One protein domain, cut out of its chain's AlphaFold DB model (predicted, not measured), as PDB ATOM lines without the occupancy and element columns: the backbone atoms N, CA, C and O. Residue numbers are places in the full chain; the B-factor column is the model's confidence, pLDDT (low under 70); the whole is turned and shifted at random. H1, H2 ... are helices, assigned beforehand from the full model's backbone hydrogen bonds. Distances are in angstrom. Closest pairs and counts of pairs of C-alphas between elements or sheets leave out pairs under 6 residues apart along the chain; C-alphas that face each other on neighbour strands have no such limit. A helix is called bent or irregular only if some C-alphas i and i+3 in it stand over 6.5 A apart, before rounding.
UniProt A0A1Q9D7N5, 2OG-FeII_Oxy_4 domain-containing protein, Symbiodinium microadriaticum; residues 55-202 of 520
ATOM      1  N   HIS A  55      29.449 -33.000  34.076       92.50
ATOM      2  CA  HIS A  55      30.861 -32.623  33.980       92.50
ATOM      3  C   HIS A  55      31.441 -32.696  32.555       92.50
ATOM      4  O   HIS A  55      32.510 -32.157  32.299       92.50
ATOM      5  N   MET A  56      30.762 -33.353  31.613       95.50
ATOM      6  CA  MET A  56      31.183 -33.462  30.211       95.50
ATOM      7  C   MET A  56      30.465 -32.471  29.292       95.50
ATOM      8  O   MET A  56      30.801 -32.400  28.112       95.50
ATOM      9  N   LYS A  57      29.507 -31.675  29.786       94.94
ATOM     10  CA  LYS A  57      28.787 -30.703  28.943       94.94
ATOM     11  C   LYS A  57      29.704 -29.646  28.335       94.94
ATOM     12  O   LYS A  57      29.459 -29.211  27.218       94.94
ATOM     13  N   CYS A  58      30.781 -29.282  29.026       97.06
ATOM     14  CA  CYS A  58      31.776 -28.328  28.536       97.06
ATOM     15  C   CYS A  58      32.834 -28.961  27.605       97.06
ATOM     16  O   CYS A  58      33.737 -28.267  27.144       97.06
ATOM     17  N   ALA A  59      32.755 -30.263  27.304       96.75
ATOM     18  CA  ALA A  59      33.669 -30.932  26.379       96.75
ATOM     19  C   ALA A  59      33.304 -30.612  24.916       96.75
ATOM     20  O   ALA A  59      32.594 -31.376  24.261       96.75
ATOM     21  N   ILE A  60      33.807 -29.488  24.391       97.44
ATOM     22  CA  ILE A  60      33.439 -28.947  23.066       97.44
ATOM     23  C   ILE A  60      33.603 -29.982  21.935       97.44
ATOM     24  O   ILE A  60      32.815 -30.012  20.995       97.44
ATOM     25  N   TRP A  61      34.581 -30.891  22.017       95.56
ATOM     26  CA  TRP A  61      34.802 -31.920  20.987       95.56
ATOM     27  C   TRP A  61      33.689 -32.982  20.899       95.56
ATOM     28  O   TRP A  61      33.695 -33.779  19.956       95.56
ATOM     29  N   LEU A  62      32.762 -33.014  21.863       94.06
ATOM     30  CA  LEU A  62      31.574 -33.876  21.879       94.06
ATOM     31  C   LEU A  62      30.302 -33.152  21.417       94.06
ATOM     32  O   LEU A  62      29.253 -33.786  21.331       94.06
ATOM     33  N   TRP A  63      30.357 -31.844  21.145       95.25
ATOM     34  CA  TRP A  63      29.172 -31.090  20.742       95.25
ATOM     35  C   TRP A  63      28.761 -31.428  19.312       95.25
ATOM     36  O   TRP A  63      29.516 -31.202  18.359       95.25
ATOM     37  N   ASP A  64      27.531 -31.909  19.169       93.62
ATOM     38  CA  ASP A  64      26.850 -32.009  17.883       93.62
ATOM     39  C   ASP A  64      26.434 -30.622  17.359       93.62
ATOM     40  O   ASP A  64      26.641 -29.590  18.009       93.62
ATOM     41  N   ALA A  65      25.854 -30.580  16.160       95.25
ATOM     42  CA  ALA A  65      25.429 -29.329  15.540       95.25
ATOM     43  C   ALA A  65      24.327 -28.601  16.338       95.25
ATOM     44  O   ALA A  65      24.314 -27.370  16.408       95.25
ATOM     45  N   ALA A  66      23.428 -29.341  16.995       94.94
ATOM     46  CA  ALA A  66      22.317 -28.766  17.747       94.94
ATOM     47  C   ALA A  66      22.796 -28.073  19.031       94.94
ATOM     48  O   ALA A  66      22.438 -26.919  19.280       94.94
ATOM     49  N   LEU A  67      23.642 -28.747  19.815       95.19
ATOM     50  CA  LEU A  67      24.261 -28.189  21.013       95.19
ATOM     51  C   LEU A  67      25.208 -27.042  20.650       95.19
ATOM     52  O   LEU A  67      25.172 -25.994  21.290       95.19
ATOM     53  N   THR A  68      25.987 -27.183  19.575       97.00
ATOM     54  CA  THR A  68      26.864 -26.105  19.094       97.00
ATOM     55  C   THR A  68      26.064 -24.849  18.758       97.00
ATOM     56  O   THR A  68      26.411 -23.753  19.200       97.00
ATOM     57  N   LYS A  69      24.942 -24.994  18.044       97.00
ATOM     58  CA  LYS A  69      24.042 -23.880  17.731       97.00
ATOM     59  C   LYS A  69      23.436 -23.247  18.984       97.00
ATOM     60  O   LYS A  69      23.326 -22.024  19.052       97.00
ATOM     61  N   GLN A  70      23.057 -24.060  19.971       96.44
ATOM     62  CA  GLN A  70      22.549 -23.579  21.257       96.44
ATOM     63  C   GLN A  70      23.594 -22.737  22.001       96.44
ATOM     64  O   GLN A  70      23.258 -21.668  22.508       96.44
ATOM     65  N   GLU A  71      24.842 -23.199  22.068       97.31
ATOM     66  CA  GLU A  71      25.922 -22.499  22.770       97.31
ATOM     67  C   GLU A  71      26.360 -21.227  22.029       97.31
ATOM     68  O   GLU A  71      26.484 -20.174  22.653       97.31
ATOM     69  N   LEU A  72      26.484 -21.266  20.696       97.25
ATOM     70  CA  LEU A  72      26.765 -20.074  19.879       97.25
ATOM     71  C   LEU A  72      25.652 -19.020  19.969       97.25
ATOM     72  O   LEU A  72      25.931 -17.823  19.917       97.25
ATOM     73  N   GLY A  73      24.399 -19.443  20.159       96.62
ATOM     74  CA  GLY A  73      23.265 -18.541  20.361       96.62
ATOM     75  C   GLY A  73      23.366 -17.678  21.621       96.62
ATOM     76  O   GLY A  73      22.687 -16.660  21.708       96.62
ATOM     77  N   LYS A  74      24.236 -18.039  22.573       96.81
ATOM     78  CA  LYS A  74      24.508 -17.251  23.786       96.81
ATOM     79  C   LYS A  74      25.558 -16.154  23.571       96.81
ATOM     80  O   LYS A  74      25.808 -15.381  24.490       96.81
ATOM     81  N   CYS A  75      26.210 -16.110  22.408       94.88
ATOM     82  CA  CYS A  75      27.324 -15.201  22.135       94.88
ATOM     83  C   CYS A  75      26.914 -13.878  21.472       94.88
ATOM     84  O   CYS A  75      27.807 -13.112  21.124       94.88
ATOM     85  N   ASP A  76      25.618 -13.606  21.267       95.25
ATOM     86  CA  ASP A  76      25.120 -12.406  20.568       95.25
ATOM     87  C   ASP A  76      25.859 -12.152  19.237       95.25
ATOM     88  O   ASP A  76      26.384 -11.059  18.980       95.25
ATOM     89  N   LEU A  77      25.974 -13.199  18.411       95.88
ATOM     90  CA  LEU A  77      26.618 -13.111  17.100       95.88
ATOM     91  C   LEU A  77      25.790 -12.212  16.174       95.88
ATOM     92  O   LEU A  77      24.561 -12.278  16.160       95.88
ATOM     93  N   GLU A  78      26.462 -11.351  15.420       94.50
ATOM     94  CA  GLU A  78      25.792 -10.430  14.502       94.50
ATOM     95  C   GLU A  78      25.460 -11.084  13.155       94.50
ATOM     96  O   GLU A  78      24.516 -10.662  12.483       94.50
ATOM     97  N   GLY A  79      26.264 -12.060  12.731       91.19
ATOM     98  CA  GLY A  79      25.978 -12.936  11.599       91.19
ATOM     99  C   GLY A  79      25.040 -14.088  11.968       91.19
ATOM    100  O   GLY A  79      24.703 -14.318  13.130       91.19
ATOM    101  N   GLY A  80      24.617 -14.848  10.958       93.31
ATOM    102  CA  GLY A  80      23.878 -16.090  11.187       93.31
ATOM    103  C   GLY A  80      24.743 -17.141  11.893       93.31
ATOM    104  O   GLY A  80      25.941 -17.238  11.635       93.31
ATOM    105  N   ILE A  81      24.137 -17.958  12.762       95.31
ATOM    106  CA  ILE A  81      24.829 -19.089  13.396       95.31
ATOM    107  C   ILE A  81      24.993 -20.204  12.350       95.31
ATOM    108  O   ILE A  81      23.973 -20.732  11.890       95.31
ATOM    109  N   PRO A  82      26.229 -20.567  11.961       93.75
ATOM    110  CA  PRO A  82      26.458 -21.620  10.979       93.75
ATOM    111  C   PRO A  82      26.093 -23.001  11.544       93.75
ATOM    112  O   PRO A  82      26.118 -23.222  12.755       93.75
ATOM    113  N   ASP A  83      25.761 -23.938  10.657       95.56
ATOM    114  CA  ASP A  83      25.495 -25.335  11.013       95.56
ATOM    115  C   ASP A  83      26.820 -26.108  11.080       95.56
ATOM    116  O   ASP A  83      27.333 -26.592  10.072       95.56
ATOM    117  N   ILE A  84      27.437 -26.110  12.262       96.38
ATOM    118  CA  ILE A  84      28.777 -26.654  12.520       96.38
ATOM    119  C   ILE A  84      28.804 -27.417  13.842       96.38
ATOM    120  O   ILE A  84      27.975 -27.181  14.716       96.38
ATOM    121  N   THR A  85      29.784 -28.303  14.007       96.44
ATOM    122  CA  THR A  85      30.014 -29.028  15.265       96.44
ATOM    123  C   THR A  85      31.032 -28.314  16.154       96.44
ATOM    124  O   THR A  85      31.789 -27.452  15.698       96.44
ATOM    125  N   GLY A  86      31.143 -28.717  17.422       96.94
ATOM    126  CA  GLY A  86      32.173 -28.167  18.305       96.94
ATOM    127  C   GLY A  86      33.595 -28.504  17.839       96.94
ATOM    128  O   GLY A  86      34.512 -27.699  18.009       96.94
ATOM    129  N   LYS A  87      33.792 -29.639  17.151       95.88
ATOM    130  CA  LYS A  87      35.083 -29.957  16.513       95.88
ATOM    131  C   LYS A  87      35.436 -28.958  15.420       95.88
ATOM    132  O   LYS A  87      36.605 -28.605  15.300       95.88
ATOM    133  N   ASP A  88      34.456 -28.481  14.656       96.75
ATOM    134  CA  ASP A  88      34.717 -27.487  13.617       96.75
ATOM    135  C   ASP A  88      35.174 -26.149  14.198       96.75
ATOM    136  O   ASP A  88      36.042 -25.484  13.625       96.75
ATOM    137  N   ILE A  89      34.642 -25.787  15.371       97.31
ATOM    138  CA  ILE A  89      35.088 -24.619  16.137       97.31
ATOM    139  C   ILE A  89      36.529 -24.822  16.620       97.31
ATOM    140  O   ILE A  89      37.387 -23.971  16.380       97.31
ATOM    141  N   LEU A  90      36.816 -25.950  17.282       96.81
ATOM    142  CA  LEU A  90      38.144 -26.228  17.841       96.81
ATOM    143  C   LEU A  90      39.223 -26.267  16.755       96.81
ATOM    144  O   LEU A  90      40.284 -25.669  16.921       96.81
ATOM    145  N   LEU A  91      38.943 -26.933  15.638       95.44
ATOM    146  CA  LEU A  91      39.899 -27.156  14.554       95.44
ATOM    147  C   LEU A  91      39.958 -25.998  13.545       95.44
ATOM    148  O   LEU A  91      40.672 -26.097  12.549       95.44
ATOM    149  N   GLY A  92      39.203 -24.919  13.778       93.38
ATOM    150  CA  GLY A  92      39.201 -23.735  12.921       93.38
ATOM    151  C   GLY A  92      38.650 -23.977  11.511       93.38
ATOM    152  O   GLY A  92      38.971 -23.219  10.598       93.38
ATOM    153  N   SER A  93      37.846 -25.026  11.299       92.69
ATOM    154  CA  SER A  93      37.122 -25.228  10.032       92.69
ATOM    155  C   SER A  93      35.849 -24.385   9.941       92.69
ATOM    156  O   SER A  93      35.349 -24.160   8.837       92.69
ATOM    157  N   ALA A  94      35.347 -23.883  11.072       92.62
ATOM    158  CA  ALA A  94      34.250 -22.927  11.122       92.62
ATOM    159  C   ALA A  94      34.640 -21.578  10.491       92.62
ATOM    160  O   ALA A  94      35.709 -21.035  10.766       92.62
ATOM    161  N   LYS A  95      33.753 -21.017   9.663       92.56
ATOM    162  CA  LYS A  95      33.906 -19.673   9.090       92.56
ATOM    163  C   LYS A  95      32.764 -18.790   9.572       92.56
ATOM    164  O   LYS A  95      31.605 -19.122   9.341       92.56
ATOM    165  N   PHE A  96      33.105 -17.667  10.192       94.06
ATOM    166  CA  PHE A  96      32.149 -16.640  10.601       94.06
ATOM    167  C   PHE A  96      32.228 -15.456   9.639       94.06
ATOM    168  O   PHE A  96      33.307 -15.105   9.163       94.06
ATOM    169  N   GLU A  97      31.080 -14.855   9.323       91.00
ATOM    170  CA  GLU A  97      30.999 -13.763   8.343       91.00
ATOM    171  C   GLU A  97      31.718 -12.496   8.816       91.00
ATOM    172  O   GLU A  97      32.269 -11.752   8.004       91.00
ATOM    173  N   LYS A  98      31.722 -12.250  10.131       93.44
ATOM    174  CA  LYS A  98      32.331 -11.072  10.745       93.44
ATOM    175  C   LYS A  98      33.474 -11.463  11.669       93.44
ATOM    176  O   LYS A  98      33.345 -12.367  12.490       93.44
ATOM    177  N   THR A  99      34.564 -10.704  11.609       93.69
ATOM    178  CA  THR A  99      35.710 -10.870  12.516       93.69
ATOM    179  C   THR A  99      35.317 -10.670  13.984       93.69
ATOM    180  O   THR A  99      35.817 -11.381  14.847       93.69
ATOM    181  N   SER A 100      34.373  -9.767  14.275       95.88
ATOM    182  CA  SER A 100      33.866  -9.551  15.638       95.88
ATOM    183  C   SER A 100      33.151 -10.780  16.211       95.88
ATOM    184  O   SER A 100      33.233 -11.033  17.411       95.88
ATOM    185  N   ASP A 101      32.484 -11.578  15.373       96.69
ATOM    186  CA  ASP A 101      31.853 -12.827  15.802       96.69
ATOM    187  C   ASP A 101      32.904 -13.896  16.113       96.69
ATOM    188  O   ASP A 101      32.779 -14.600  17.113       96.69
ATOM    189  N   GLN A 102      33.987 -13.958  15.331       95.69
ATOM    190  CA  GLN A 102      35.118 -14.848  15.609       95.69
ATOM    191  C   GLN A 102      35.736 -14.563  16.988       95.69
ATOM    192  O   GLN A 102      35.962 -15.494  17.758       95.69
ATOM    193  N   GLU A 103      35.938 -13.292  17.348       96.00
ATOM    194  CA  GLU A 103      36.471 -12.904  18.663       96.00
ATOM    195  C   GLU A 103      35.539 -13.308  19.819       96.00
ATOM    196  O   GLU A 103      35.998 -13.801  20.856       96.00
ATOM    197  N   LYS A 104      34.219 -13.152  19.641       97.44
ATOM    198  CA  LYS A 104      33.212 -13.595  20.622       97.44
ATOM    199  C   LYS A 104      33.238 -15.113  20.798       97.44
ATOM    200  O   LYS A 104      33.197 -15.596  21.931       97.44
ATOM    201  N   VAL A 105      33.351 -15.861  19.699       97.00
ATOM    202  CA  VAL A 105      33.452 -17.327  19.720       97.00
ATOM    203  C   VAL A 105      34.750 -17.776  20.378       97.00
ATOM    204  O   VAL A 105      34.711 -18.646  21.244       97.00
ATOM    205  N   ASP A 106      35.885 -17.154  20.061       96.56
ATOM    206  CA  ASP A 106      37.163 -17.459  20.708       96.56
ATOM    207  C   ASP A 106      37.108 -17.191  22.220       96.56
ATOM    208  O   ASP A 106      37.601 -17.998  23.013       96.56
ATOM    209  N   SER A 107      36.454 -16.104  22.642       96.88
ATOM    210  CA  SER A 107      36.218 -15.814  24.061       96.88
ATOM    211  C   SER A 107      35.333 -16.872  24.731       96.88
ATOM    212  O   SER A 107      35.650 -17.329  25.833       96.88
ATOM    213  N   MET A 108      34.253 -17.301  24.068       97.88
ATOM    214  CA  MET A 108      33.381 -18.376  24.553       97.88
ATOM    215  C   MET A 108      34.150 -19.689  24.698       97.88
ATOM    216  O   MET A 108      34.096 -20.298  25.763       97.88
ATOM    217  N   VAL A 109      34.929 -20.086  23.688       97.75
ATOM    218  CA  VAL A 109      35.722 -21.324  23.709       97.75
ATOM    219  C   VAL A 109      36.675 -21.335  24.900       97.75
ATOM    220  O   VAL A 109      36.675 -22.301  25.657       97.75
ATOM    221  N   LYS A 110      37.435 -20.256  25.133       97.62
ATOM    222  CA  LYS A 110      38.345 -20.167  26.291       97.62
ATOM    223  C   LYS A 110      37.609 -20.343  27.621       97.62
ATOM    224  O   LYS A 110      38.076 -21.090  28.481       97.62
ATOM    225  N   LYS A 111      36.461 -19.674  27.787       97.44
ATOM    226  CA  LYS A 111      35.636 -19.769  29.003       97.44
ATOM    227  C   LYS A 111      35.100 -21.185  29.206       97.44
ATOM    228  O   LYS A 111      35.217 -21.718  30.304       97.44
ATOM    229  N   THR A 112      34.582 -21.805  28.152       97.81
ATOM    230  CA  THR A 112      34.067 -23.178  28.181       97.81
ATOM    231  C   THR A 112      35.176 -24.190  28.475       97.81
ATOM    232  O   THR A 112      34.980 -25.097  29.279       97.81
ATOM    233  N   CYS A 113      36.371 -24.012  27.905       97.50
ATOM    234  CA  CYS A 113      37.528 -24.856  28.198       97.50
ATOM    235  C   CYS A 113      37.974 -24.759  29.661       97.50
ATOM    236  O   CYS A 113      38.277 -25.777  30.285       97.50
ATOM    237  N   LEU A 114      37.999 -23.546  30.221       97.12
ATOM    238  CA  LEU A 114      38.292 -23.348  31.638       97.12
ATOM    239  C   LEU A 114      37.220 -24.001  32.522       97.12
ATOM    240  O   LEU A 114      37.565 -24.711  33.467       97.12
ATOM    241  N   GLN A 115      35.940 -23.810  32.185       97.44
ATOM    242  CA  GLN A 115      34.825 -24.419  32.907       97.44
ATOM    243  C   GLN A 115      34.911 -25.949  32.877       97.44
ATOM    244  O   GLN A 115      34.765 -26.577  33.916       97.44
ATOM    245  N   PHE A 116      35.258 -26.551  31.735       97.56
ATOM    246  CA  PHE A 116      35.479 -27.994  31.636       97.56
ATOM    247  C   PHE A 116      36.508 -28.492  32.658       97.56
ATOM    248  O   PHE A 116      36.251 -29.473  33.354       97.56
ATOM    249  N   PHE A 117      37.656 -27.820  32.794       97.62
ATOM    250  CA  PHE A 117      38.656 -28.208  33.793       97.62
ATOM    251  C   PHE A 117      38.147 -28.065  35.230       97.62
ATOM    252  O   PHE A 117      38.444 -28.919  36.064       97.62
ATOM    253  N   GLN A 118      37.360 -27.029  35.519       96.38
ATOM    254  CA  GLN A 118      36.733 -26.849  36.831       96.38
ATOM    255  C   GLN A 118      35.697 -27.941  37.121       96.38
ATOM    256  O   GLN A 118      35.679 -28.490  38.224       96.38
ATOM    257  N   ASP A 119      34.903 -28.323  36.121       96.25
ATOM    258  CA  ASP A 119      33.940 -29.417  36.219       96.25
ATOM    259  C   ASP A 119      34.652 -30.752  36.496       96.25
ATOM    260  O   ASP A 119      34.206 -31.532  37.341       96.25
ATOM    261  N   GLN A 120      35.811 -30.994  35.864       97.12
ATOM    262  CA  GLN A 120      36.624 -32.189  36.126       97.12
ATOM    263  C   GLN A 120      37.195 -32.223  37.548       97.12
ATOM    264  O   GLN A 120      37.323 -33.299  38.125       97.12
ATOM    265  N   CYS A 121      37.494 -31.074  38.161       96.19
ATOM    266  CA  CYS A 121      37.918 -31.033  39.563       96.19
ATOM    267  C   CYS A 121      36.821 -31.525  40.526       96.19
ATOM    268  O   CYS A 121      37.148 -32.076  41.585       96.19
ATOM    269  N   ALA A 122      35.549 -31.314  40.176       94.06
ATOM    270  CA  ALA A 122      34.386 -31.690  40.980       94.06
ATOM    271  C   ALA A 122      33.806 -33.072  40.625       94.06
ATOM    272  O   ALA A 122      33.000 -33.608  41.386       94.06
ATOM    273  N   ALA A 123      34.195 -33.652  39.488       93.69
ATOM    274  CA  ALA A 123      33.699 -34.946  39.041       93.69
ATOM    275  C   ALA A 123      34.161 -36.087  39.966       93.69
ATOM    276  O   ALA A 123      35.331 -36.177  40.330       93.69
ATOM    277  N   GLU A 124      33.246 -37.005  40.299       91.69
ATOM    278  CA  GLU A 124      33.574 -38.249  41.018       91.69
ATOM    279  C   GLU A 124      34.546 -39.117  40.206       91.69
ATOM    280  O   GLU A 124      35.466 -39.725  40.749       91.69
ATOM    281  N   LYS A 125      34.355 -39.127  38.883       88.94
ATOM    282  CA  LYS A 125      35.225 -39.781  37.906       88.94
ATOM    283  C   LYS A 125      35.639 -38.758  36.848       88.94
ATOM    284  O   LYS A 125      34.954 -38.646  35.832       88.94
ATOM    285  N   PRO A 126      36.702 -37.974  37.096       93.94
ATOM    286  CA  PRO A 126      37.218 -37.030  36.115       93.94
ATOM    287  C   PRO A 126      37.628 -37.751  34.830       93.94
ATOM    288  O   PRO A 126      38.071 -38.900  34.864       93.94
ATOM    289  N   TYR A 127      37.527 -37.061  33.700       92.69
ATOM    290  CA  TYR A 127      38.052 -37.536  32.427       92.69
ATOM    291  C   TYR A 127      39.549 -37.857  32.561       92.69
ATOM    292  O   TYR A 127      40.323 -37.047  33.070       92.69
ATOM    293  N   GLU A 128      39.978 -39.029  32.098       92.38
ATOM    294  CA  GLU A 128      41.397 -39.378  32.046       92.38
ATOM    295  C   GLU A 128      41.900 -39.238  30.602       92.38
ATOM    296  O   GLU A 128      41.557 -40.061  29.749       92.38
ATOM    297  N   PRO A 129      42.691 -38.198  30.283       91.12
ATOM    298  CA  PRO A 129      43.186 -38.024  28.929       91.12
ATOM    299  C   PRO A 129      44.291 -39.043  28.597       91.12
ATOM    300  O   PRO A 129      44.980 -39.536  29.502       91.12
ATOM    301  N   PRO A 130      44.536 -39.304  27.297       84.81
ATOM    302  CA  PRO A 130      45.698 -40.061  26.837       84.81
ATOM    303  C   PRO A 130      47.006 -39.545  27.449       84.81
ATOM    304  O   PRO A 130      47.144 -38.349  27.713       84.81
ATOM    305  N   ALA A 131      47.984 -40.438  27.640       80.06
ATOM    306  CA  ALA A 131      49.245 -40.122  28.319       80.06
ATOM    307  C   ALA A 131      49.951 -38.881  27.741       80.06
ATOM    308  O   ALA A 131      50.385 -38.017  28.503       80.06
ATOM    309  N   ASP A 132      49.967 -38.746  26.413       85.12
ATOM    310  CA  ASP A 132      50.609 -37.627  25.709       85.12
ATOM    311  C   ASP A 132      49.924 -36.274  25.972       85.12
ATOM    312  O   ASP A 132      50.550 -35.222  25.861       85.12
ATOM    313  N   LEU A 133      48.648 -36.293  26.375       92.19
ATOM    314  CA  LEU A 133      47.852 -35.096  26.655       92.19
ATOM    315  C   LEU A 133      47.793 -34.741  28.144       92.19
ATOM    316  O   LEU A 133      47.371 -33.634  28.483       92.19
ATOM    317  N   LYS A 134      48.256 -35.622  29.047       92.50
ATOM    318  CA  LYS A 134      48.253 -35.359  30.501       92.50
ATOM    319  C   LYS A 134      48.999 -34.071  30.861       92.50
ATOM    320  O   LYS A 134      48.568 -33.354  31.757       92.50
ATOM    321  N   ARG A 135      50.046 -33.709  30.110       91.06
ATOM    322  CA  ARG A 135      50.795 -32.452  30.309       91.06
ATOM    323  C   ARG A 135      49.968 -31.187  30.073       91.06
ATOM    324  O   ARG A 135      50.294 -30.156  30.640       91.06
ATOM    325  N   ARG A 136      48.898 -31.243  29.276       93.56
ATOM    326  CA  ARG A 136      47.996 -30.100  29.015       93.56
ATOM    327  C   ARG A 136      46.720 -30.147  29.861       93.56
ATOM    328  O   ARG A 136      45.848 -29.294  29.727       93.56
ATOM    329  N   CYS A 137      46.606 -31.146  30.729       96.69
ATOM    330  CA  CYS A 137      45.432 -31.405  31.538       96.69
ATOM    331  C   CYS A 137      45.585 -30.774  32.925       96.69
ATOM    332  O   CYS A 137      46.098 -31.399  33.851       96.69
ATOM    333  N   VAL A 138      45.126 -29.530  33.067       97.00
ATOM    334  CA  VAL A 138      45.446 -28.670  34.220       97.00
ATOM    335  C   VAL A 138      45.053 -29.290  35.564       97.00
ATOM    336  O   VAL A 138      45.817 -29.207  36.516       97.00
ATOM    337  N   TYR A 139      43.913 -29.979  35.670       96.56
ATOM    338  CA  TYR A 139      43.497 -30.612  36.935       96.56
ATOM    339  C   TYR A 139      44.371 -31.808  37.362       96.56
ATOM    340  O   TYR A 139      44.215 -32.295  38.481       96.56
ATOM    341  N   LEU A 140      45.290 -32.265  36.502       96.25
ATOM    342  CA  LEU A 140      46.288 -33.299  36.797       96.25
ATOM    343  C   LEU A 140      47.689 -32.725  37.066       96.25
ATOM    344  O   LEU A 140      48.606 -33.500  37.330       96.25
ATOM    345  N   TRP A 141      47.880 -31.404  36.978       96.62
ATOM    346  CA  TRP A 141      49.177 -30.783  37.246       96.62
ATOM    347  C   TRP A 141      49.562 -30.908  38.719       96.62
ATOM    348  O   TRP A 141      48.762 -30.633  39.621       96.62
ATOM    349  N   ASP A 142      50.812 -31.295  38.947       95.75
ATOM    350  CA  ASP A 142      51.448 -31.263  40.254       95.75
ATOM    351  C   ASP A 142      51.963 -29.852  40.585       95.75
ATOM    352  O   ASP A 142      51.760 -28.897  39.833       95.75
ATOM    353  N   ILE A 143      52.580 -29.706  41.760       95.62
ATOM    354  CA  ILE A 143      53.099 -28.414  42.224       95.62
ATOM    355  C   ILE A 143      54.170 -27.863  41.260       95.62
ATOM    356  O   ILE A 143      54.008 -26.723  40.827       95.62
ATOM    357  N   PRO A 144      55.206 -28.631  40.852       96.38
ATOM    358  CA  PRO A 144      56.206 -28.139  39.902       96.38
ATOM    359  C   PRO A 144      55.623 -27.637  38.575       96.38
ATOM    360  O   PRO A 144      56.020 -26.571  38.110       96.38
ATOM    361  N   ALA A 145      54.655 -28.353  37.988       94.12
ATOM    362  CA  ALA A 145      54.028 -27.931  36.734       94.12
ATOM    363  C   ALA A 145      53.260 -26.603  36.879       94.12
ATOM    364  O   ALA A 145      53.292 -25.761  35.982       94.12
ATOM    365  N   VAL A 146      52.590 -26.384  38.017       95.50
ATOM    366  CA  VAL A 146      51.928 -25.101  38.308       95.50
ATOM    367  C   VAL A 146      52.948 -23.985  38.539       95.50
ATOM    368  O   VAL A 146      52.737 -22.869  38.068       95.50
ATOM    369  N   GLU A 147      54.047 -24.254  39.244       94.44
ATOM    370  CA  GLU A 147      55.105 -23.263  39.478       94.44
ATOM    371  C   GLU A 147      55.766 -22.809  38.170       94.44
ATOM    372  O   GLU A 147      55.943 -21.604  37.966       94.44
ATOM    373  N   GLU A 148      56.068 -23.752  37.273       92.44
ATOM    374  CA  GLU A 148      56.567 -23.483  35.918       92.44
ATOM    375  C   GLU A 148      55.583 -22.590  35.150       92.44
ATOM    376  O   GLU A 148      55.949 -21.496  34.715       92.44
ATOM    377  N   PHE A 149      54.308 -22.985  35.099       94.19
ATOM    378  CA  PHE A 149      53.244 -22.221  34.448       94.19
ATOM    379  C   PHE A 149      53.110 -20.786  34.989       94.19
ATOM    380  O   PHE A 149      53.055 -19.825  34.219       94.19
ATOM    381  N   LEU A 150      53.056 -20.612  36.315       94.62
ATOM    382  CA  LEU A 150      52.915 -19.288  36.932       94.62
ATOM    383  C   LEU A 150      54.149 -18.413  36.671       94.62
ATOM    384  O   LEU A 150      54.007 -17.208  36.437       94.62
ATOM    385  N   SER A 151      55.342 -19.015  36.643       93.31
ATOM    386  CA  SER A 151      56.588 -18.328  36.301       93.31
ATOM    387  C   SER A 151      56.563 -17.770  34.875       93.31
ATOM    388  O   SER A 151      56.887 -16.595  34.677       93.31
ATOM    389  N   GLU A 152      56.087 -18.553  33.899       93.69
ATOM    390  CA  GLU A 152      55.960 -18.122  32.497       93.69
ATOM    391  C   GLU A 152      55.068 -16.885  32.342       93.69
ATOM    392  O   GLU A 152      55.335 -16.006  31.519       93.69
ATOM    393  N   ILE A 153      54.038 -16.762  33.181       95.44
ATOM    394  CA  ILE A 153      53.131 -15.608  33.181       95.44
ATOM    395  C   ILE A 153      53.516 -14.541  34.212       95.44
ATOM    396  O   ILE A 153      52.737 -13.615  34.456       95.44
ATOM    397  N   SER A 154      54.736 -14.601  34.752       96.19
ATOM    398  CA  SER A 154      55.300 -13.623  35.694       96.19
ATOM    399  C   SER A 154      54.484 -13.453  36.982       96.19
ATOM    400  O   SER A 154      54.408 -12.351  37.526       96.19
ATOM    401  N   ILE A 155      53.865 -14.530  37.464       93.19
ATOM    402  CA  ILE A 155      53.148 -14.579  38.741       93.19
ATOM    403  C   ILE A 155      53.992 -15.378  39.726       93.19
ATOM    404  O   ILE A 155      54.490 -16.460  39.418       93.19
ATOM    405  N   LYS A 156      54.178 -14.841  40.935       91.06
ATOM    406  CA  LYS A 156      54.948 -15.539  41.964       91.06
ATOM    407  C   LYS A 156      54.147 -16.743  42.451       91.06
ATOM    408  O   LYS A 156      53.073 -16.582  43.024       91.06
ATOM    409  N   ALA A 157      54.681 -17.938  42.227       78.12
ATOM    410  CA  ALA A 157      53.989 -19.162  42.580       78.12
ATOM    411  C   ALA A 157      53.874 -19.341  44.101       78.12
ATOM    412  O   ALA A 157      54.820 -19.091  44.854       78.12
ATOM    413  N   ALA A 158      52.705 -19.797  44.542       79.69
ATOM    414  CA  ALA A 158      52.533 -20.453  45.829       79.69
ATOM    415  C   ALA A 158      52.443 -21.962  45.575       79.69
ATOM    416  O   ALA A 158      51.910 -22.372  44.545       79.69
ATOM    417  N   ALA A 159      52.953 -22.776  46.499       87.38
ATOM    418  CA  ALA A 159      52.977 -24.228  46.354       87.38
ATOM    419  C   ALA A 159      51.547 -24.798  46.308       87.38
ATOM    420  O   ALA A 159      50.916 -25.006  47.346       87.38
ATOM    421  N   MET A 160      51.021 -25.022  45.101       93.75
ATOM    422  CA  MET A 160      49.681 -25.563  44.870       93.75
ATOM    423  C   MET A 160      49.654 -26.439  43.617       93.75
ATOM    424  O   MET A 160      50.341 -26.153  42.645       93.75
ATOM    425  N   GLY A 161      48.858 -27.510  43.640       95.31
ATOM    426  CA  GLY A 161      48.597 -28.328  42.453       95.31
ATOM    427  C   GLY A 161      47.511 -27.717  41.564       95.31
ATOM    428  O   GLY A 161      46.766 -26.824  41.983       95.31
ATOM    429  N   GLY A 162      47.367 -28.228  40.343       95.75
ATOM    430  CA  GLY A 162      46.463 -27.651  39.348       95.75
ATOM    431  C   GLY A 162      44.988 -27.671  39.757       95.75
ATOM    432  O   GLY A 162      44.261 -26.719  39.481       95.75
ATOM    433  N   LYS A 163      44.555 -28.689  40.516       95.69
ATOM    434  CA  LYS A 163      43.201 -28.737  41.097       95.69
ATOM    435  C   LYS A 163      42.921 -27.539  42.011       95.69
ATOM    436  O   LYS A 163      41.906 -26.875  41.834       95.69
ATOM    437  N   MET A 164      43.841 -27.229  42.930       94.00
ATOM    438  CA  MET A 164      43.717 -26.072  43.827       94.00
ATOM    439  C   MET A 164      43.769 -24.754  43.054       94.00
ATOM    440  O   MET A 164      43.015 -23.836  43.361       94.00
ATOM    441  N   MET A 165      44.608 -24.658  42.021       94.69
ATOM    442  CA  MET A 165      44.656 -23.471  41.163       94.69
ATOM    443  C   MET A 165      43.307 -23.214  40.464       94.69
ATOM    444  O   MET A 165      42.875 -22.065  40.368       94.69
ATOM    445  N   LEU A 166      42.623 -24.272  40.013       94.25
ATOM    446  CA  LEU A 166      41.336 -24.188  39.310       94.25
ATOM    447  C   LEU A 166      40.138 -23.885  40.227       94.25
ATOM    448  O   LEU A 166      39.209 -23.207  39.776       94.25
ATOM    449  N   THR A 167      40.136 -24.377  41.474       90.44
ATOM    450  CA  THR A 167      39.016 -24.199  42.423       90.44
ATOM    451  C   THR A 167      39.222 -23.030  43.388       90.44
ATOM    452  O   THR A 167      38.308 -22.231  43.588       90.44
ATOM    453  N   ASP A 168      40.431 -22.891  43.936       79.31
ATOM    454  CA  ASP A 168      40.734 -22.028  45.088       79.31
ATOM    455  C   ASP A 168      41.597 -20.816  44.701       79.31
ATOM    456  O   ASP A 168      41.893 -19.955  45.534       79.31
ATOM    457  N   GLY A 169      41.981 -20.699  43.422       63.03
ATOM    458  CA  GLY A 169      42.836 -19.623  42.909       63.03
ATOM    459  C   GLY A 169      42.311 -18.207  43.188       63.03
ATOM    460  O   GLY A 169      43.091 -17.260  43.215       63.03
ATOM    461  N   GLN A 170      41.015 -18.044  43.477       62.41
ATOM    462  CA  GLN A 170      40.441 -16.743  43.845       62.41
ATOM    463  C   GLN A 170      41.032 -16.146  45.133       62.41
ATOM    464  O   GLN A 170      40.953 -14.936  45.323       62.41
ATOM    465  N   VAL A 171      41.609 -16.968  46.017       68.81
ATOM    466  CA  VAL A 171      42.136 -16.511  47.316       68.81
ATOM    467  C   VAL A 171      43.611 -16.099  47.229       68.81
ATOM    468  O   VAL A 171      44.079 -15.311  48.048       68.81
ATOM    469  N   ASN A 172      44.342 -16.598  46.227       80.75
ATOM    470  CA  ASN A 172      45.803 -16.476  46.152       80.75
ATOM    471  C   ASN A 172      46.304 -15.481  45.095       80.75
ATOM    472  O   ASN A 172      47.490 -15.160  45.092       80.75
ATOM    473  N   PHE A 173      45.427 -14.994  44.214       89.88
ATOM    474  CA  PHE A 173      45.780 -14.063  43.143       89.88
ATOM    475  C   PHE A 173      45.096 -12.711  43.340       89.88
ATOM    476  O   PHE A 173      43.933 -12.634  43.736       89.88
ATOM    477  N   THR A 174      45.794 -11.626  43.008       92.75
ATOM    478  CA  THR A 174      45.142 -10.323  42.819       92.75
ATOM    479  C   THR A 174      44.136 -10.403  41.666       92.75
ATOM    480  O   THR A 174      44.255 -11.252  40.785       92.75
ATOM    481  N   SER A 175      43.165  -9.489  41.599       91.62
ATOM    482  CA  SER A 175      42.168  -9.504  40.515       91.62
ATOM    483  C   SER A 175      42.800  -9.449  39.116       91.62
ATOM    484  O   SER A 175      42.315 -10.100  38.197       91.62
ATOM    485  N   SER A 176      43.912  -8.721  38.951       94.06
ATOM    486  CA  SER A 176      44.631  -8.659  37.671       94.06
ATOM    487  C   SER A 176      45.349  -9.968  37.339       94.06
ATOM    488  O   SER A 176      45.363 -10.380  36.181       94.06
ATOM    489  N   GLU A 177      45.963 -10.613  38.330       94.56
ATOM    490  CA  GLU A 177      46.610 -11.918  38.162       94.56
ATOM    491  C   GLU A 177      45.579 -12.998  37.856       94.56
ATOM    492  O   GLU A 177      45.794 -13.816  36.969       94.56
ATOM    493  N   GLN A 178      44.430 -12.959  38.527       93.12
ATOM    494  CA  GLN A 178      43.352 -13.912  38.324       93.12
ATOM    495  C   GLN A 178      42.825 -13.873  36.885       93.12
ATOM    496  O   GLN A 178      42.653 -14.924  36.272       93.12
ATOM    497  N   GLU A 179      42.593 -12.684  36.324       93.31
ATOM    498  CA  GLU A 179      42.158 -12.558  34.927       93.31
ATOM    499  C   GLU A 179      43.235 -13.044  33.948       93.31
ATOM    500  O   GLU A 179      42.921 -13.746  32.987       93.31
ATOM    501  N   LYS A 180      44.515 -12.771  34.238       95.06
ATOM    502  CA  LYS A 180      45.637 -13.291  33.445       95.06
ATOM    503  C   LYS A 180      45.709 -14.821  33.490       95.06
ATOM    504  O   LYS A 180      45.817 -15.450  32.442       95.06
ATOM    505  N   VAL A 181      45.603 -15.423  34.676       94.56
ATOM    506  CA  VAL A 181      45.581 -16.884  34.860       94.56
ATOM    507  C   VAL A 181      44.407 -17.490  34.097       94.56
ATOM    508  O   VAL A 181      44.605 -18.437  33.343       94.56
ATOM    509  N   LYS A 182      43.196 -16.934  34.229       94.94
ATOM    510  CA  LYS A 182      42.005 -17.438  33.526       94.94
ATOM    511  C   LYS A 182      42.160 -17.399  32.007       94.94
ATOM    512  O   LYS A 182      41.811 -18.382  31.358       94.94
ATOM    513  N   ASP A 183      42.668 -16.302  31.438       95.31
ATOM    514  CA  ASP A 183      42.860 -16.208  29.984       95.31
ATOM    515  C   ASP A 183      43.863 -17.256  29.485       95.31
ATOM    516  O   ASP A 183      43.585 -17.980  28.525       95.31
ATOM    517  N   VAL A 184      44.995 -17.401  30.181       95.94
ATOM    518  CA  VAL A 184      46.039 -18.353  29.786       95.94
ATOM    519  C   VAL A 184      45.566 -19.796  29.981       95.94
ATOM    520  O   VAL A 184      45.742 -20.610  29.077       95.94
ATOM    521  N   LEU A 185      44.885 -20.121  31.085       95.75
ATOM    522  CA  LEU A 185      44.291 -21.449  31.284       95.75
ATOM    523  C   LEU A 185      43.197 -21.756  30.256       95.75
ATOM    524  O   LEU A 185      43.096 -22.893  29.799       95.75
ATOM    525  N   GLY A 186      42.423 -20.754  29.833       96.00
ATOM    526  CA  GLY A 186      41.487 -20.890  28.718       96.00
ATOM    527  C   GLY A 186      42.193 -21.257  27.408       96.00
ATOM    528  O   GLY A 186      41.707 -22.118  26.670       96.00
ATOM    529  N   ASN A 187      43.370 -20.676  27.138       96.12
ATOM    530  CA  ASN A 187      44.204 -21.043  25.985       96.12
ATOM    531  C   ASN A 187      44.770 -22.466  26.108       96.12
ATOM    532  O   ASN A 187      44.676 -23.236  25.155       96.12
ATOM    533  N   VAL A 188      45.303 -22.841  27.277       95.69
ATOM    534  CA  VAL A 188      45.798 -24.205  27.541       95.69
ATOM    535  C   VAL A 188      44.675 -25.227  27.357       95.69
ATOM    536  O   VAL A 188      44.865 -26.246  26.697       95.69
ATOM    537  N   GLY A 189      43.479 -24.931  27.870       96.94
ATOM    538  CA  GLY A 189      42.303 -25.777  27.696       96.94
ATOM    539  C   GLY A 189      41.859 -25.886  26.238       96.94
ATOM    540  O   GLY A 189      41.554 -26.984  25.781       96.94
ATOM    541  N   ARG A 190      41.902 -24.789  25.468       97.00
ATOM    542  CA  ARG A 190      41.668 -24.832  24.013       97.00
ATOM    543  C   ARG A 190      42.662 -25.761  23.319       97.00
ATOM    544  O   ARG A 190      42.226 -26.611  22.551       97.00
ATOM    545  N   MET A 191      43.957 -25.629  23.607       95.31
ATOM    546  CA  MET A 191      45.002 -26.484  23.034       95.31
ATOM    547  C   MET A 191      44.782 -27.959  23.389       95.31
ATOM    548  O   MET A 191      44.829 -28.814  22.512       95.31
ATOM    549  N   PHE A 192      44.459 -28.254  24.649       96.75
ATOM    550  CA  PHE A 192      44.099 -29.601  25.090       96.75
ATOM    551  C   PHE A 192      42.907 -30.170  24.305       96.75
ATOM    552  O   PHE A 192      42.983 -31.278  23.780       96.75
ATOM    553  N   MET A 193      41.811 -29.414  24.188       97.44
ATOM    554  CA  MET A 193      40.621 -29.870  23.461       97.44
ATOM    555  C   MET A 193      40.867 -30.015  21.958       97.44
ATOM    556  O   MET A 193      40.295 -30.911  21.339       97.44
ATOM    557  N   GLN A 194      41.711 -29.163  21.370       96.06
ATOM    558  CA  GLN A 194      42.167 -29.294  19.987       96.06
ATOM    559  C   GLN A 194      42.923 -30.603  19.783       96.06
ATOM    560  O   GLN A 194      42.550 -31.362  18.893       96.06
ATOM    561  N   ASP A 195      43.891 -30.921  20.646       93.62
ATOM    562  CA  ASP A 195      44.642 -32.174  20.548       93.62
ATOM    563  C   ASP A 195      43.715 -33.396  20.696       93.62
ATOM    564  O   ASP A 195      43.827 -34.364  19.942       93.62
ATOM    565  N   VAL A 196      42.746 -33.346  21.623       92.88
ATOM    566  CA  VAL A 196      41.716 -34.394  21.757       92.88
ATOM    567  C   VAL A 196      40.892 -34.503  20.469       92.88
ATOM    568  O   VAL A 196      40.693 -35.608  19.957       92.88
ATOM    569  N   ALA A 197      40.433 -33.382  19.909       93.06
ATOM    570  CA  ALA A 197      39.656 -33.357  18.674       93.06
ATOM    571  C   ALA A 197      40.458 -33.892  17.472       93.06
ATOM    572  O   ALA A 197      39.916 -34.678  16.692       93.06
ATOM    573  N   GLU A 198      41.739 -33.543  17.347       89.19
ATOM    574  CA  GLU A 198      42.649 -34.048  16.312       89.19
ATOM    575  C   GLU A 198      42.911 -35.545  16.457       89.19
ATOM    576  O   GLU A 198      42.807 -36.290  15.475       89.19
ATOM    577  N   MET A 199      43.146 -36.021  17.683       82.50
ATOM    578  CA  MET A 199      43.205 -37.452  17.977       82.50
ATOM    579  C   MET A 199      41.913 -38.137  17.525       82.50
ATOM    580  O   MET A 199      41.958 -39.150  16.833       82.50
ATOM    581  N   THR A 200      40.745 -37.546  17.777       77.75
ATOM    582  CA  THR A 200      39.478 -38.123  17.299       77.75
ATOM    583  C   THR A 200      39.248 -38.015  15.786       77.75
ATOM    584  O   THR A 200      38.261 -38.559  15.298       77.75
ATOM    585  N   ARG A 201      40.089 -37.295  15.030       75.44
ATOM    586  CA  ARG A 201      39.978 -37.154  13.565       75.44
ATOM    587  C   ARG A 201      40.654 -38.298  12.822       75.44
ATOM    588  O   ARG A 201      40.219 -38.663  11.732       75.44
ATOM    589  N   SER A 202      41.714 -38.863  13.397       58.94
ATOM    590  CA  SER A 202      42.371 -40.037  12.827       58.94
ATOM    591  C   SER A 202      41.407 -41.222  12.892       58.94
ATOM    592  O   SER A 202      40.999 -41.578  13.993       58.94
TER     593      SER A 202
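This is residues 55 to 202 of the 520 residues of the protein "2OG-FeII_Oxy_4 domain-containing protein" of Symbiodinium microadriaticum (UniProt A0A1Q9D7N5). Two long helices, H3 and H7, cross near their middles as an X and make the core, with shorter helices set in two opposite notches of the X. H1 and H2 lie in the notch between the first part of H3 and the last part of H7; H6, with H5 beyond it, lies in the opposite notch, and H4 packs along the later part of H7. The printed part has 148 residues with seven named helices, H1 to H7 in order along the chain, and no named strand; the class is all helix. It is compact, with a radius of gyration of the C-alphas of 15.8 A and spans of 46 by 33 by 25 A.

H1, residues 65 to 75, begins at C-alpha 65 at (25.429, -29.329, 15.540) and is 15.7 A long. H2 is residues 86 to 90. H3, residues 99 to 122, runs 35.3 A from C-alpha 99 at (35.710, -10.870, 12.516). H4 is residues 131 to 136; it is irregular, but only just, with C-alphas 132 and 135 6.9 A apart. H5, residues 143 to 152, and H6, residues 162 to 171, are each 14.4 A long; H6 is irregular, with C-alphas 167 and 170 7.7 A apart. H7, residues 175 to 199, runs 35.9 A and ends at C-alpha 199 at (43.205, -37.452, 17.977).

H3 and H7 are the hub, touching three helices each. They touch about perpendicular, at 90 degrees, through residues 109 to 117 of H3 and 182 to 193 of H7; their closest C-alphas, of Lys 110 and Gly 186, are 4.0 A apart. H1 touches residues 104 to 108 of H3, closest at the C-alphas of Cys 75 and Lys 104, 6.3 A. H2 touches residues 190 to 197 of H7, closest at the C-alphas of Leu 90 and Gln 194, 5.5 A, and H2 and H3 are near each other. H4 touches H7 at a shallow tilt of 24 degrees, opposite ways, closest at the C-alphas of Arg 136 and Phe 192, 5.6 A. H6 touches residues 117 to 121 of H3, closest at the C-alphas of Gln 118 and Leu 166, 5.9 A. H5 and H6 only just touch, with 3 pairs of C-alphas within 8 A, the closest those of Val 146 and Gly 162, 6.1 A. H1 and H7 are apart. Every O i to N i+4 pair is within hydrogen-bond range in H2, H3, H5 and H7, against 5 of 7 in H1, 4 of 6 in H6 and 0 of 2 in H4, where 2 of 3 O i to N i+3 pairs are within range.

The two C-alphas farthest apart, of Gly 80 and Ala 159, are 46.4 A apart. The printed part, residues 55 to 202, has no cut. The link from H6 to H7 is tight, the other links are short, and no link is long. Mean pLDDT of the printed part is 93.1; residues 169 to 171 and residue 202 are under 70.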